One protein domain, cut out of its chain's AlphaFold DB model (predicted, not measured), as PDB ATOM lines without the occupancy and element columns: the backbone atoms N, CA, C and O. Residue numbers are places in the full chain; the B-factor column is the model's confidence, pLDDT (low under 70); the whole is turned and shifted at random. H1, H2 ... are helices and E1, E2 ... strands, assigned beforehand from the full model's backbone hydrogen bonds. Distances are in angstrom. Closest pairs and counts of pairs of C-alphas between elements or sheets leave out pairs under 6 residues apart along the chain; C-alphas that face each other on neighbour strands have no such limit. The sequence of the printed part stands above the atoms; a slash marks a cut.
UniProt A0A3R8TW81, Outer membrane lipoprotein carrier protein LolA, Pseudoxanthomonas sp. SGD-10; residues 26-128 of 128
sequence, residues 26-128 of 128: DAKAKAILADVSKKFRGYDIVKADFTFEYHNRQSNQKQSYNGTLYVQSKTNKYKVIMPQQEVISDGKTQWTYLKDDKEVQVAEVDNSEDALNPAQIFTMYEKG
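AT A GLANCE: This is residues 26 to 128 of the 128 residues of the protein "Outer membrane lipoprotein carrier protein LolA" of Pseudoxanthomonas sp. SGD-10 (UniProt A0A3R8TW81). One twisted sheet of six strands makes the body, and its long first hairpin, E1 and E2, bends into an arm whose tip, residues 56 to 61, sticks out. Helix H1 stands beyond one end of the sheet, and after E6 the chain folds back to bring short H2 near H1. The 103 printed residues include two named helices and six named strands, ordered H1 E1 E2 E3 E4 E5 E6 H2, class mixed; the antiparallel sheet has order E1 E2 E3 E4 E5 E6. It is only just loose, close to compact: the radius of gyration of the C-alphas is 15.6 A, the spans 46 by 35 by 25 A.

HOW THE PARTS SIT: H1, residues 27 to 42, has every O i to N i+4 pair within hydrogen-bond range. E1, residues 46 to 56, and E2, residues 61 to 72, form a hairpin at 158 degrees, with N 50 and O 67 2.9 A apart, within hydrogen-bond range. E1 bends by 53 degrees at residue 49, E2 by 53 degrees at residue 66. The meander, each strand the antiparallel neighbour of the one before, runs from E1 through E2, E3 (77 to 81), E4 (85 to 89) and E5 (93 to 98) to E6 (103 to 108). Pairs within range are N 70 and O 79, 2.8 A; N 80 and O 87, 2.8 A; N 88 and O 95, 2.9 A; N 96 and O 105, 2.9 A. H1 is only just not on the sheet, with 4 pairs of C-alphas within 10 A. H2, residues 124 to 127, too short for an O i to N i+4 pair, has its one O i to N i+3 pair within range. It is close but not clearly touching H1; their closest C-alphas, Leu 33 and Tyr 125, are 7.3 A apart.

IN THESE COORDINATES: H1 begins at C-alpha 27 (17.271, -15.003, 27.955) and measures 22.8 A. E1 measures 30.2 A and E2 33.9 A. H2 ends at C-alpha 127 (22.576, -27.645, 36.718).

THE WHOLE: The C-alphas farthest apart, Ala 27 and Lys 102, are 48.6 A apart. The printed part has no cut; the link E6 to H2 is long. Residue 128 is under pLDDT 70.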
ATOM      1  N   ASP A  26      20.737 -17.255  25.853       80.44
ATOM      2  CA  ASP A  26      19.458 -16.769  25.339       80.44
ATOM      3  C   ASP A  26      18.455 -16.600  26.499       80.44
ATOM      4  O   ASP A  26      17.980 -17.571  27.096       80.44
ATOM      5  N   ALA A  27      18.163 -15.343  26.851       84.44
ATOM      6  CA  ALA A  27      17.271 -15.003  27.955       84.44
ATOM      7  C   ALA A  27      15.867 -15.596  27.759       84.44
ATOM      8  O   ALA A  27      15.202 -15.936  28.737       84.44
ATOM      9  N   LYS A  28      15.429 -15.775  26.503       87.50
ATOM     10  CA  LYS A  28      14.144 -16.407  26.188       87.50
ATOM     11  C   LYS A  28      14.194 -17.907  26.454       87.50
ATOM     12  O   LYS A  28      13.261 -18.435  27.050       87.50
ATOM     13  N   ALA A  29      15.283 -18.580  26.079       88.12
ATOM     14  CA  ALA A  29      15.459 -20.006  26.361       88.12
ATOM     15  C   ALA A  29      15.445 -20.281  27.874       88.12
ATOM     16  O   ALA A  29      14.725 -21.167  28.333       88.12
ATOM     17  N   LYS A  30      16.156 -19.463  28.664       87.44
ATOM     18  CA  LYS A  30      16.138 -19.553  30.136       87.44
ATOM     19  C   LYS A  30      14.741 -19.358  30.722       87.44
ATOM     20  O   LYS A  30      14.359 -20.104  31.617       87.44
ATOM     21  N   ALA A  31      13.977 -18.388  30.216       91.25
ATOM     22  CA  ALA A  31      12.609 -18.151  30.672       91.25
ATOM     23  C   ALA A  31      11.691 -19.353  30.390       91.25
ATOM     24  O   ALA A  31      10.985 -19.805  31.285       91.25
ATOM     25  N   ILE A  32      11.766 -19.927  29.183       91.81
ATOM     26  CA  ILE A  32      10.979 -21.114  28.808       91.81
ATOM     27  C   ILE A  32      11.313 -22.298  29.722       91.81
ATOM     28  O   ILE A  32      10.412 -22.954  30.242       91.81
ATOM     29  N   LEU A  33      12.601 -22.561  29.948       91.31
ATOM     30  CA  LEU A  33      13.047 -23.649  30.817       91.31
ATOM     31  C   LEU A  33      12.594 -23.437  32.273       91.31
ATOM     32  O   LEU A  33      12.102 -24.377  32.903       91.31
ATOM     33  N   ALA A  34      12.660 -22.197  32.773       91.50
ATOM     34  CA  ALA A  34      12.165 -21.832  34.101       91.50
ATOM     35  C   ALA A  34      10.661 -22.067  34.254       91.50
ATOM     36  O   ALA A  34      10.228 -22.625  35.266       91.50
ATOM     37  N   ASP A  35       9.866 -21.714  33.247       93.81
ATOM     38  CA  ASP A  35       8.423 -21.945  33.264       93.81
ATOM     39  C   ASP A  35       8.078 -23.440  33.223       93.81
ATOM     40  O   ASP A  35       7.187 -23.885  33.953       93.81
ATOM     41  N   VAL A  36       8.818 -24.241  32.444       92.38
ATOM     42  CA  VAL A  36       8.689 -25.709  32.433       92.38
ATOM     43  C   VAL A  36       8.980 -26.270  33.823       92.38
ATOM     44  O   VAL A  36       8.126 -26.936  34.411       92.38
ATOM     45  N   SER A  37      10.140 -25.948  34.395       92.44
ATOM     46  CA  SER A  37      10.522 -26.402  35.736       92.44
ATOM     47  C   SER A  37       9.505 -25.999  36.800       92.44
ATOM     48  O   SER A  37       9.083 -26.824  37.613       92.44
ATOM     49  N   LYS A  38       9.049 -24.743  36.777       93.38
ATOM     50  CA  LYS A  38       8.032 -24.233  37.701       93.38
ATOM     51  C   LYS A  38       6.725 -25.012  37.587       93.38
ATOM     52  O   LYS A  38       6.146 -25.375  38.609       93.38
ATOM     53  N   LYS A  39       6.270 -25.292  36.363       93.31
ATOM     54  CA  LYS A  39       5.036 -26.042  36.118       93.31
ATOM     55  C   LYS A  39       5.133 -27.468  36.658       93.31
ATOM     56  O   LYS A  39       4.258 -27.885  37.411       93.31
ATOM     57  N   PHE A  40       6.202 -28.192  36.330       91.25
ATOM     58  CA  PHE A  40       6.346 -29.596  36.726       91.25
ATOM     59  C   PHE A  40       6.595 -29.785  38.229       91.25
ATOM     60  O   PHE A  40       6.095 -30.749  38.801       91.25
ATOM     61  N   ARG A  41       7.247 -28.830  38.908       89.38
ATOM     62  CA  ARG A  41       7.351 -28.814  40.384       89.38
ATOM     63  C   ARG A  41       6.012 -28.653  41.105       89.38
ATOM     64  O   ARG A  41       5.893 -29.035  42.270       89.38
ATOM     65  N   GLY A  42       5.032 -28.037  40.443       91.69
ATOM     66  CA  GLY A  42       3.694 -27.836  40.991       91.69
ATOM     67  C   GLY A  42       2.897 -29.134  41.113       91.69
ATOM     68  O   GLY A  42       2.025 -29.228  41.975       91.69
ATOM     69  N   TYR A  43       3.213 -30.142  40.298       94.19
ATOM     70  CA  TYR A  43       2.556 -31.441  40.354       94.19
ATOM     71  C   TYR A  43       3.098 -32.292  41.507       94.19
ATOM     72  O   TYR A  43       4.270 -32.208  41.874       94.19
ATOM     73  N   ASP A  44       2.224 -33.108  42.097       94.38
ATOM     74  CA  ASP A  44       2.644 -34.127  43.060       94.38
ATOM     75  C   ASP A  44       3.247 -35.328  42.326       94.38
ATOM     76  O   ASP A  44       4.400 -35.688  42.545       94.38
ATOM     77  N   ILE A  45       2.496 -35.877  41.367       95.25
ATOM     78  CA  ILE A  45       2.939 -36.967  40.500       95.25
ATOM     79  C   ILE A  45       2.700 -36.577  39.044       95.25
ATOM     80  O   ILE A  45       1.616 -36.130  38.670       95.25
ATOM     81  N   VAL A  46       3.716 -36.786  38.216       95.56
ATOM     82  CA  VAL A  46       3.655 -36.636  36.763       95.56
ATOM     83  C   VAL A  46       3.624 -38.026  36.150       95.56
ATOM     84  O   VAL A  46       4.504 -38.833  36.438       95.56
ATOM     85  N   LYS A  47       2.635 -38.297  35.295       96.69
ATOM     86  CA  LYS A  47       2.610 -39.474  34.422       96.69
ATOM     87  C   LYS A  47       2.876 -39.028  32.985       96.69
ATOM     88  O   LYS A  47       2.217 -38.106  32.509       96.69
ATOM     89  N   ALA A  48       3.787 -39.705  32.298       95.75
ATOM     90  CA  ALA A  48       4.031 -39.526  30.875       95.75
ATOM     91  C   ALA A  48       4.107 -40.889  30.183       95.75
ATOM     92  O   ALA A  48       4.846 -41.765  30.622       95.75
ATOM     93  N   ASP A  49       3.360 -41.053  29.099       97.94
ATOM     94  CA  ASP A  49       3.553 -42.167  28.176       97.94
ATOM     95  C   ASP A  49       4.547 -41.707  27.096       97.94
ATOM     96  O   ASP A  49       4.454 -40.581  26.601       97.94
ATOM     97  N   PHE A  50       5.545 -42.535  26.785       95.81
ATOM     98  CA  PHE A  50       6.648 -42.189  25.888       95.81
ATOM     99  C   PHE A  50       6.960 -43.318  24.904       95.81
ATOM    100  O   PHE A  50       6.650 -44.485  25.146       95.81
ATOM    101  N   THR A  51       7.644 -42.961  23.820       96.56
ATOM    102  CA  THR A  51       8.266 -43.901  22.887       96.56
ATOM    103  C   THR A  51       9.776 -43.677  22.933       96.56
ATOM    104  O   THR A  51      10.249 -42.567  22.699       96.56
ATOM    105  N   PHE A  52      10.532 -44.714  23.283       92.31
ATOM    106  CA  PHE A  52      11.990 -44.723  23.275       92.31
ATOM    107  C   PHE A  52      12.486 -45.319  21.962       92.31
ATOM    108  O   PHE A  52      12.205 -46.480  21.671       92.31
ATOM    109  N   GLU A  53      13.236 -44.534  21.192       94.06
ATOM    110  CA  GLU A  53      13.831 -44.955  19.925       94.06
ATOM    111  C   GLU A  53      15.353 -45.034  20.053       94.06
ATOM    112  O   GLU A  53      16.020 -44.044  20.354       94.06
ATOM    113  N   TYR A  54      15.913 -46.213  19.794       90.38
ATOM    114  CA  TYR A  54      17.352 -46.435  19.737       90.38
ATOM    115  C   TYR A  54      17.784 -46.683  18.295       90.38
ATOM    116  O   TYR A  54      17.349 -47.643  17.656       90.38
ATOM    117  N   HIS A  55      18.654 -45.812  17.784       93.94
ATOM    118  CA  HIS A  55      19.182 -45.882  16.425       93.94
ATOM    119  C   HIS A  55      20.691 -46.133  16.453       93.94
ATOM    120  O   HIS A  55      21.483 -45.218  16.696       93.94
ATOM    121  N   ASN A  56      21.103 -47.359  16.134       92.00
ATOM    122  CA  ASN A  56      22.507 -47.667  15.908       92.00
ATOM    123  C   ASN A  56      22.878 -47.308  14.464       92.00
ATOM    124  O   ASN A  56      22.501 -47.985  13.509       92.00
ATOM    125  N   ARG A  57      23.638 -46.221  14.301       92.94
ATOM    126  CA  ARG A  57      24.028 -45.698  12.983       92.94
ATOM    127  C   ARG A  57      25.033 -46.584  12.247       92.94
ATOM    128  O   ARG A  57      25.093 -46.508  11.026       92.94
ATOM    129  N   GLN A  58      25.816 -47.388  12.964       94.19
ATOM    130  CA  GLN A  58      26.827 -48.262  12.365       94.19
ATOM    131  C   GLN A  58      26.189 -49.514  11.757       94.19
ATOM    132  O   GLN A  58      26.518 -49.883  10.636       94.19
ATOM    133  N   SER A  59      25.244 -50.138  12.470       93.81
ATOM    134  CA  SER A  59      24.519 -51.327  11.998       93.81
ATOM    135  C   SER A  59      23.214 -51.005  11.261       93.81
ATOM    136  O   SER A  59      22.538 -51.915  10.786       93.81
ATOM    137  N   ASN A  60      22.839 -49.722  11.175       91.75
ATOM    138  CA  ASN A  60      21.549 -49.235  10.673       91.75
ATOM    139  C   ASN A  60      20.333 -49.893  11.360       91.75
ATOM    140  O   ASN A  60      19.251 -50.002  10.782       91.75
ATOM    141  N   GLN A  61      20.510 -50.351  12.600       93.69
ATOM    142  CA  GLN A  61      19.445 -50.947  13.396       93.69
ATOM    143  C   GLN A  61      18.633 -49.862  14.097       93.69
ATOM    144  O   GLN A  61      19.182 -48.900  14.640       93.69
ATOM    145  N   LYS A  62      17.314 -50.053  14.107       94.25
ATOM    146  CA  LYS A  62      16.364 -49.219  14.837       94.25
ATOM    147  C   LYS A  62      15.543 -50.097  15.761       94.25
ATOM    148  O   LYS A  62      15.012 -51.118  15.327       94.25
ATOM    149  N   GLN A  63      15.435 -49.693  17.013       91.94
ATOM    150  CA  GLN A  63      14.567 -50.317  17.999       91.94
ATOM    151  C   GLN A  63      13.653 -49.243  18.577       91.94
ATOM    152  O   GLN A  63      14.085 -48.109  18.768       91.94
ATOM    153  N   SER A  64      12.394 -49.593  18.823       94.62
ATOM    154  CA  SER A  64      11.404 -48.685  19.393       94.62
ATOM    155  C   SER A  64      10.605 -49.408  20.466       94.62
ATOM    156  O   SER A  64      10.147 -50.532  20.250       94.62
ATOM    157  N   TYR A  65      10.454 -48.767  21.621       94.25
ATOM    158  CA  TYR A  65       9.728 -49.307  22.762       94.25
ATOM    159  C   TYR A  65       8.800 -48.246  23.338       94.25
ATOM    160  O   TYR A  65       9.225 -47.131  23.628       94.25
ATOM    161  N   ASN A  66       7.543 -48.606  23.566       97.44
ATOM    162  CA  ASN A  66       6.636 -47.763  24.336       97.44
ATOM    163  C   ASN A  66       6.861 -47.989  25.829       97.44
ATOM    164  O   ASN A  66       7.071 -49.124  26.264       97.44
ATOM    165  N   GLY A  67       6.777 -46.921  26.609       97.56
ATOM    166  CA  GLY A  67       6.901 -46.984  28.053       97.56
ATOM    167  C   GLY A  67       6.042 -45.952  28.766       97.56
ATOM    168  O   GLY A  67       5.467 -45.049  28.159       97.56
ATOM    169  N   THR A  68       5.975 -46.103  30.082       98.44
ATOM    170  CA  THR A  68       5.293 -45.164  30.972       98.44
ATOM    171  C   THR A  68       6.256 -44.730  32.066       98.44
ATOM    172  O   THR A  68       6.901 -45.557  32.711       98.44
ATOM    173  N   LEU A  69       6.335 -43.424  32.285       97.56
ATOM    174  CA  LEU A  69       7.101 -42.780  33.337       97.56
ATOM    175  C   LEU A  69       6.143 -42.201  34.382       97.56
ATOM    176  O   LEU A  69       5.205 -41.480  34.045       97.56
ATOM    177  N   TYR A  70       6.433 -42.471  35.649       97.75
ATOM    178  CA  TYR A  70       5.872 -41.789  36.807       97.75
ATOM    179  C   TYR A  70       6.997 -41.070  37.545       97.75
ATOM    180  O   TYR A  70       8.032 -41.676  37.817       97.75
ATOM    181  N   VAL A  71       6.794 -39.801  37.890       96.38
ATOM    182  CA  VAL A  71       7.777 -38.973  38.600       96.38
ATOM    183  C   VAL A  71       7.121 -38.248  39.761       96.38
ATOM    184  O   VAL A  71       6.091 -37.604  39.586       96.38
ATOM    185  N   GLN A  72       7.778 -38.289  40.918       95.56
ATOM    186  CA  GLN A  72       7.511 -37.427  42.063       95.56
ATOM    187  C   GLN A  72       8.812 -36.699  42.428       95.56
ATOM    188  O   GLN A  72       9.589 -37.129  43.287       95.56
ATOM    189  N   SER A  73       9.068 -35.583  41.737       91.50
ATOM    190  CA  SER A  73      10.345 -34.857  41.800       91.50
ATOM    191  C   SER A  73      10.710 -34.376  43.206       91.50
ATOM    192  O   SER A  73      11.881 -34.387  43.567       91.50
ATOM    193  N   LYS A  74       9.721 -33.999  44.034       91.25
ATOM    194  CA  LYS A  74       9.955 -33.472  45.396       91.25
ATOM    195  C   LYS A  74      10.659 -34.471  46.313       91.25
ATOM    196  O   LYS A  74      11.374 -34.065  47.220       91.25
ATOM    197  N   THR A  75      10.442 -35.763  46.083       93.69
ATOM    198  CA  THR A  75      11.034 -36.848  46.872       93.69
ATOM    199  C   THR A  75      12.031 -37.673  46.066       93.69
ATOM    200  O   THR A  75      12.405 -38.749  46.512       93.69
ATOM    201  N   ASN A  76      12.436 -37.199  44.882       93.12
ATOM    202  CA  ASN A  76      13.344 -37.905  43.974       93.12
ATOM    203  C   ASN A  76      12.864 -39.318  43.566       93.12
ATOM    204  O   ASN A  76      13.674 -40.172  43.228       93.12
ATOM    205  N   LYS A  77      11.549 -39.581  43.604       96.31
ATOM    206  CA  LYS A  77      10.980 -40.907  43.307       96.31
ATOM    207  C   LYS A  77      10.566 -41.009  41.851       96.31
ATOM    208  O   LYS A  77      10.033 -40.049  41.284       96.31
ATOM    209  N   TYR A  78      10.735 -42.191  41.274       97.19
ATOM    210  CA  TYR A  78      10.275 -42.469  39.920       97.19
ATOM    211  C   TYR A  78       9.945 -43.944  39.705       97.19
ATOM    212  O   TYR A  78      10.419 -44.829  40.416       97.19
ATOM    213  N   LYS A  79       9.127 -44.194  38.682       98.19
ATOM    214  CA  LYS A  79       8.898 -45.520  38.112       98.19
ATOM    215  C   LYS A  79       8.892 -45.427  36.590       98.19
ATOM    216  O   LYS A  79       8.122 -44.656  36.027       98.19
ATOM    217  N   VAL A  80       9.716 -46.234  35.937       97.62
ATOM    218  CA  VAL A  80       9.765 -46.413  34.486       97.62
ATOM    219  C   VAL A  80       9.291 -47.823  34.170       97.62
ATOM    220  O   VAL A  80       9.808 -48.792  34.720       97.62
ATOM    221  N   ILE A  81       8.311 -47.944  33.284       98.19
ATOM    222  CA  ILE A  81       7.782 -49.224  32.819       98.19
ATOM    223  C   ILE A  81       8.092 -49.350  31.338       98.19
ATOM    224  O   ILE A  81       7.660 -48.514  30.550       98.19
ATOM    225  N   MET A  82       8.811 -50.406  30.968       96.75
ATOM    226  CA  MET A  82       9.108 -50.774  29.587       96.75
ATOM    227  C   MET A  82       8.796 -52.265  29.351       96.75
ATOM    228  O   MET A  82       8.539 -53.011  30.307       96.75
ATOM    229  N   PRO A  83       8.792 -52.734  28.088       96.00
ATOM    230  CA  PRO A  83       8.462 -54.121  27.773       96.00
ATOM    231  C   PRO A  83       9.423 -55.136  28.393       96.00
ATOM    232  O   PRO A  83       8.964 -56.177  28.842       96.00
ATOM    233  N   GLN A  84      10.720 -54.818  28.459       95.25
ATOM    234  CA  GLN A  84      11.765 -55.730  28.945       95.25
ATOM    235  C   GLN A  84      12.119 -55.523  30.421       95.25
ATOM    236  O   GLN A  84      12.601 -56.442  31.078       95.25
ATOM    237  N   GLN A  85      11.881 -54.324  30.958       96.56
ATOM    238  CA  GLN A  85      12.280 -53.989  32.321       96.56
ATOM    239  C   GLN A  85      11.350 -52.982  32.995       96.56
ATOM    240  O   GLN A  85      10.653 -52.207  32.334       96.56
ATOM    241  N   GLU A  86      11.367 -52.980  34.324       97.88
ATOM    242  CA  GLU A  86      10.822 -51.899  35.149       97.88
ATOM    243  C   GLU A  86      11.923 -51.331  36.032       97.88
ATOM    244  O   GLU A  86      12.639 -52.086  36.682       97.88
ATOM    245  N   VAL A  87      12.032 -50.007  36.078       97.56
ATOM    246  CA  VAL A  87      12.964 -49.308  36.965       97.56
ATOM    247  C   VAL A  87      12.151 -48.540  37.992       97.56
ATOM    248  O   VAL A  87      11.263 -47.771  37.631       97.56
ATOM    249  N   ILE A  88      12.422 -48.752  39.272       98.12
ATOM    250  CA  ILE A  88      11.710 -48.122  40.384       98.12
ATOM    251  C   ILE A  88      12.747 -47.510  41.313       98.12
ATOM    252  O   ILE A  88      13.764 -48.135  41.585       98.12
ATOM    253  N   SER A  89      12.483 -46.312  41.822       97.88
ATOM    254  CA  SER A  89      13.333 -45.676  42.823       97.88
ATOM    255  C   SER A  89      12.512 -44.995  43.904       97.88
ATOM    256  O   SER A  89      11.518 -44.315  43.624       97.88
ATOM    257  N   ASP A  90      12.956 -45.155  45.148       97.50
ATOM    258  CA  ASP A  90      12.425 -44.437  46.307       97.50
ATOM    259  C   ASP A  90      13.169 -43.113  46.590       97.50
ATOM    260  O   ASP A  90      12.856 -42.425  47.567       97.50
ATOM    261  N   GLY A  91      14.103 -42.744  45.708       95.44
ATOM    262  CA  GLY A  91      14.978 -41.581  45.814       95.44
ATOM    263  C   GLY A  91      16.335 -41.866  46.456       95.44
ATOM    264  O   GLY A  91      17.201 -40.991  46.400       95.44
ATOM    265  N   LYS A  92      16.530 -43.061  47.029       96.19
ATOM    266  CA  LYS A  92      17.790 -43.532  47.620       96.19
ATOM    267  C   LYS A  92      18.259 -44.827  46.976       96.19
ATOM    268  O   LYS A  92      19.386 -44.895  46.511       96.19
ATOM    269  N   THR A  93      17.375 -45.810  46.874       97.56
ATOM    270  CA  THR A  93      17.640 -47.110  46.265       97.56
ATOM    271  C   THR A  93      16.864 -47.229  44.957       97.56
ATOM    272  O   THR A  93      15.710 -46.807  44.850       97.56
ATOM    273  N   GLN A  94      17.514 -47.799  43.947       97.75
ATOM    274  CA  GLN A  94      16.932 -48.158  42.666       97.75
ATOM    275  C   GLN A  94      16.826 -49.679  42.551       97.75
ATOM    276  O   GLN A  94      17.779 -50.410  42.823       97.75
ATOM    277  N   TRP A  95      15.675 -50.132  42.066       98.38
ATOM    278  CA  TRP A  95      15.421 -51.507  41.669       98.38
ATOM    279  C   TRP A  95      15.174 -51.565  40.171       98.38
ATOM    280  O   TRP A  95      14.282 -50.883  39.661       98.38
ATOM    281  N   THR A  96      15.924 -52.416  39.485       98.00
ATOM    282  CA  THR A  96      15.694 -52.749  38.081       98.00
ATOM    283  C   THR A  96      15.215 -54.188  38.007       98.00
ATOM    284  O   THR A  96      15.958 -55.109  38.330       98.00
ATOM    285  N   TYR A  97      13.962 -54.386  37.608       98.56
ATOM    286  CA  TYR A  97      13.403 -55.706  37.351       98.56
ATOM    287  C   TYR A  97      13.567 -56.059  35.875       98.56
ATOM    288  O   TYR A  97      12.922 -55.444  35.023       98.56
ATOM    289  N   LEU A  98      14.407 -57.050  35.583       98.25
ATOM    290  CA  LEU A  98      14.587 -57.630  34.255       98.25
ATOM    291  C   LEU A  98      13.550 -58.739  34.065       98.25
ATOM    292  O   LEU A  98      13.596 -59.776  34.730       98.25
ATOM    293  N   LYS A  99      12.570 -58.509  33.185       97.25
ATOM    294  CA  LYS A  99      11.383 -59.373  33.072       97.25
ATOM    295  C   LYS A  99      11.704 -60.744  32.495       97.25
ATOM    296  O   LYS A  99      11.141 -61.733  32.963       97.25
ATOM    297  N   ASP A 100      12.596 -60.782  31.510       97.19
ATOM    298  CA  ASP A 100      12.990 -62.012  30.820       97.19
ATOM    299  C   ASP A 100      13.746 -62.955  31.769       97.19
ATOM    300  O   ASP A 100      13.479 -64.158  31.798       97.19
ATOM    301  N   ASP A 101      14.592 -62.384  32.630       98.12
ATOM    302  CA  ASP A 101      15.447 -63.132  33.560       98.12
ATOM    303  C   ASP A 101      14.793 -63.366  34.931       98.12
ATOM    304  O   ASP A 101      15.291 -64.145  35.743       98.12
ATOM    305  N   LYS A 102      13.657 -62.706  35.202       97.75
ATOM    306  CA  LYS A 102      13.002 -62.660  36.523       97.75
ATOM    307  C   LYS A 102      13.966 -62.227  37.632       97.75
ATOM    308  O   LYS A 102      13.888 -62.707  38.764       97.75
ATOM    309  N   GLU A 103      14.853 -61.298  37.302       98.38
ATOM    310  CA  GLU A 103      15.915 -60.817  38.179       98.38
ATOM    311  C   GLU A 103      15.610 -59.401  38.668       98.38
ATOM    312  O   GLU A 103      15.135 -58.556  37.907       98.38
ATOM    313  N   VAL A 104      15.904 -59.131  39.943       98.50
ATOM    314  CA  VAL A 104      15.897 -57.777  40.502       98.50
ATOM    315  C   VAL A 104      17.325 -57.371  40.820       98.50
ATOM    316  O   VAL A 104      17.971 -57.958  41.687       98.50
ATOM    317  N   GLN A 105      17.782 -56.317  40.158       98.38
ATOM    318  CA  GLN A 105      19.045 -55.659  40.453       98.38
ATOM    319  C   GLN A 105      18.792 -54.497  41.405       98.38
ATOM    320  O   GLN A 105      17.859 -53.718  41.201       98.38
ATOM    321  N   VAL A 106      19.614 -54.391  42.447       98.19
ATOM    322  CA  VAL A 106      19.500 -53.360  43.485       98.19
ATOM    323  C   VAL A 106      20.770 -52.526  43.488       98.19
ATOM    324  O   VAL A 106      21.867 -53.073  43.577       98.19
ATOM    325  N   ALA A 107      20.615 -51.209  43.405       96.25
ATOM    326  CA  ALA A 107      21.716 -50.259  43.473       96.25
ATOM    327  C   ALA A 107      21.299 -49.012  44.257       96.25
ATOM    328  O   ALA A 107      20.116 -48.685  44.335       96.25
ATOM    329  N   GLU A 108      22.268 -48.288  44.806       96.00
ATOM    330  CA  GLU A 108      22.023 -46.921  45.268       96.00
ATOM    331  C   GLU A 108      21.798 -46.008  44.056       96.00
ATOM    332  O   GLU A 108      22.382 -46.210  42.989       96.00
ATOM    333  N   VAL A 109      20.935 -45.006  44.210       91.75
ATOM    334  CA  VAL A 109      20.682 -44.005  43.174       91.75
ATOM    335  C   VAL A 109      21.959 -43.207  42.942       91.75
ATOM    336  O   VAL A 109      22.478 -42.556  43.854       91.75
ATOM    337  N   ASP A 110      22.431 -43.218  41.699       85.31
ATOM    338  CA  ASP A 110      23.516 -42.351  41.270       85.31
ATOM    339  C   ASP A 110      23.007 -40.907  41.175       85.31
ATOM    340  O   ASP A 110      22.064 -40.597  40.444       85.31
ATOM    341  N   ASN A 111      23.604 -40.032  41.981       77.50
ATOM    342  CA  ASN A 111      23.292 -38.606  42.033       77.50
ATOM    343  C   ASN A 111      24.410 -37.751  41.414       77.50
ATOM    344  O   ASN A 111      24.422 -36.534  41.618       77.50
ATOM    345  N   SER A 112      25.362 -38.371  40.708       82.12
ATOM    346  CA  SER A 112      26.358 -37.657  39.914       82.12
ATOM    347  C   SER A 112      25.691 -36.850  38.799       82.12
ATOM    348  O   SER A 112      24.575 -37.142  38.369       82.12
ATOM    349  N   GLU A 113      26.364 -35.796  38.341       73.81
ATOM    350  CA  GLU A 113      25.830 -34.913  37.294       73.81
ATOM    351  C   GLU A 113      25.703 -35.617  35.936       73.81
ATOM    352  O   GLU A 113      24.855 -35.239  35.129       73.81
ATOM    353  N   ASP A 114      26.484 -36.677  35.719       76.06
ATOM    354  CA  ASP A 114      26.457 -37.491  34.503       76.06
ATOM    355  C   ASP A 114      25.338 -38.550  34.516       76.06
ATOM    356  O   ASP A 114      25.003 -39.126  33.475       76.06
ATOM    357  N   ALA A 115      24.741 -38.820  35.682       79.25
ATOM    358  CA  ALA A 115      23.686 -39.811  35.822       79.25
ATOM    359  C   ALA A 115      22.330 -39.265  35.357       79.25
ATOM    360  O   ALA A 115      21.822 -38.249  35.838       79.25
ATOM    361  N   LEU A 116      21.675 -39.999  34.456       82.06
ATOM    362  CA  LEU A 116      20.307 -39.686  34.059       82.06
ATOM    363  C   LEU A 116      19.326 -40.120  35.157       82.06
ATOM    364  O   LEU A 116      18.920 -41.280  35.213       82.06
ATOM    365  N   ASN A 117      18.891 -39.173  35.989       89.94
ATOM    366  CA  ASN A 117      17.835 -39.388  36.976       89.94
ATOM    367  C   ASN A 117      16.458 -38.948  36.424       89.94
ATOM    368  O   ASN A 117      16.208 -37.744  36.278       89.94
ATOM    369  N   PRO A 118      15.510 -39.877  36.171       92.56
ATOM    370  CA  PRO A 118      14.194 -39.541  35.626       92.56
ATOM    371  C   PRO A 118      13.380 -38.571  36.490       92.56
ATOM    372  O   PRO A 118      12.584 -37.800  35.956       92.56
ATOM    373  N   ALA A 119      13.582 -38.554  37.814       91.94
ATOM    374  CA  ALA A 119      12.872 -37.625  38.691       91.94
ATOM    375  C   ALA A 119      13.287 -36.158  38.486       91.94
ATOM    376  O   ALA A 119      12.548 -35.250  38.886       91.94
ATOM    377  N   GLN A 120      14.431 -35.927  37.835       89.44
ATOM    378  CA  GLN A 120      15.005 -34.612  37.560       89.44
ATOM    379  C   GLN A 120      14.848 -34.170  36.100       89.44
ATOM    380  O   GLN A 120      15.288 -33.077  35.759       89.44
ATOM    381  N   ILE A 121      14.186 -34.949  35.235       89.31
ATOM    382  CA  ILE A 121      14.122 -34.678  33.786       89.31
ATOM    383  C   ILE A 121      13.592 -33.272  33.436       89.31
ATOM    384  O   ILE A 121      14.045 -32.651  32.480       89.31
ATOM    385  N   PHE A 122      12.681 -32.722  34.246       86.50
ATOM    386  CA  PHE A 122      12.113 -31.382  34.040       86.50
ATOM    387  C   PHE A 122      12.905 -30.253  34.715       86.50
ATOM    388  O   PHE A 122      12.597 -29.080  34.496       86.50
ATOM    389  N   THR A 123      13.906 -30.593  35.532       83.31
ATOM    390  CA  THR A 123      14.766 -29.661  36.283       83.31
ATOM    391  C   THR A 123      16.246 -29.784  35.917       83.31
ATOM    392  O   THR A 123      17.058 -29.024  36.431       83.31
ATOM    393  N   MET A 124      16.614 -30.721  35.037       82.75
ATOM    394  CA  MET A 124      18.010 -31.042  34.716       82.75
ATOM    395  C   MET A 124      18.793 -29.840  34.171       82.75
ATOM    396  O   MET A 124      19.975 -29.702  34.455       82.75
ATOM    397  N   TYR A 125      18.123 -28.933  33.449       83.44
ATOM    398  CA  TYR A 125      18.771 -27.769  32.840       83.44
ATOM    399  C   TYR A 125      19.323 -26.772  33.873       83.44
ATOM    400  O   TYR A 125      20.174 -25.964  33.532       83.44
ATOM    401  N   GLU A 126      18.825 -26.778  35.115       79.75
ATOM    402  CA  GLU A 126      19.252 -25.812  36.136       79.75
ATOM    403  C   GLU A 126      20.684 -26.047  36.620       79.75
ATOM    404  O   GLU A 126      21.288 -25.148  37.202       79.75
ATOM    405  N   LYS A 127      21.203 -27.257  36.396       71.50
ATOM    406  CA  LYS A 127      22.576 -27.645  36.718       71.50
ATOM    407  C   LYS A 127      23.498 -27.668  35.489       71.50
ATOM    408  O   LYS A 127      24.668 -27.986  35.650       71.50
ATOM    409  N   GLY A 128      22.970 -27.380  34.293       60.22
ATOM    410  CA  GLY A 128      23.694 -27.433  33.015       60.22
ATOM    411  C   GLY A 128      24.132 -26.078  32.473       60.22
ATOM    412  O   GLY A 128      23.692 -25.030  32.999       60.22
TER     413      GLY A 128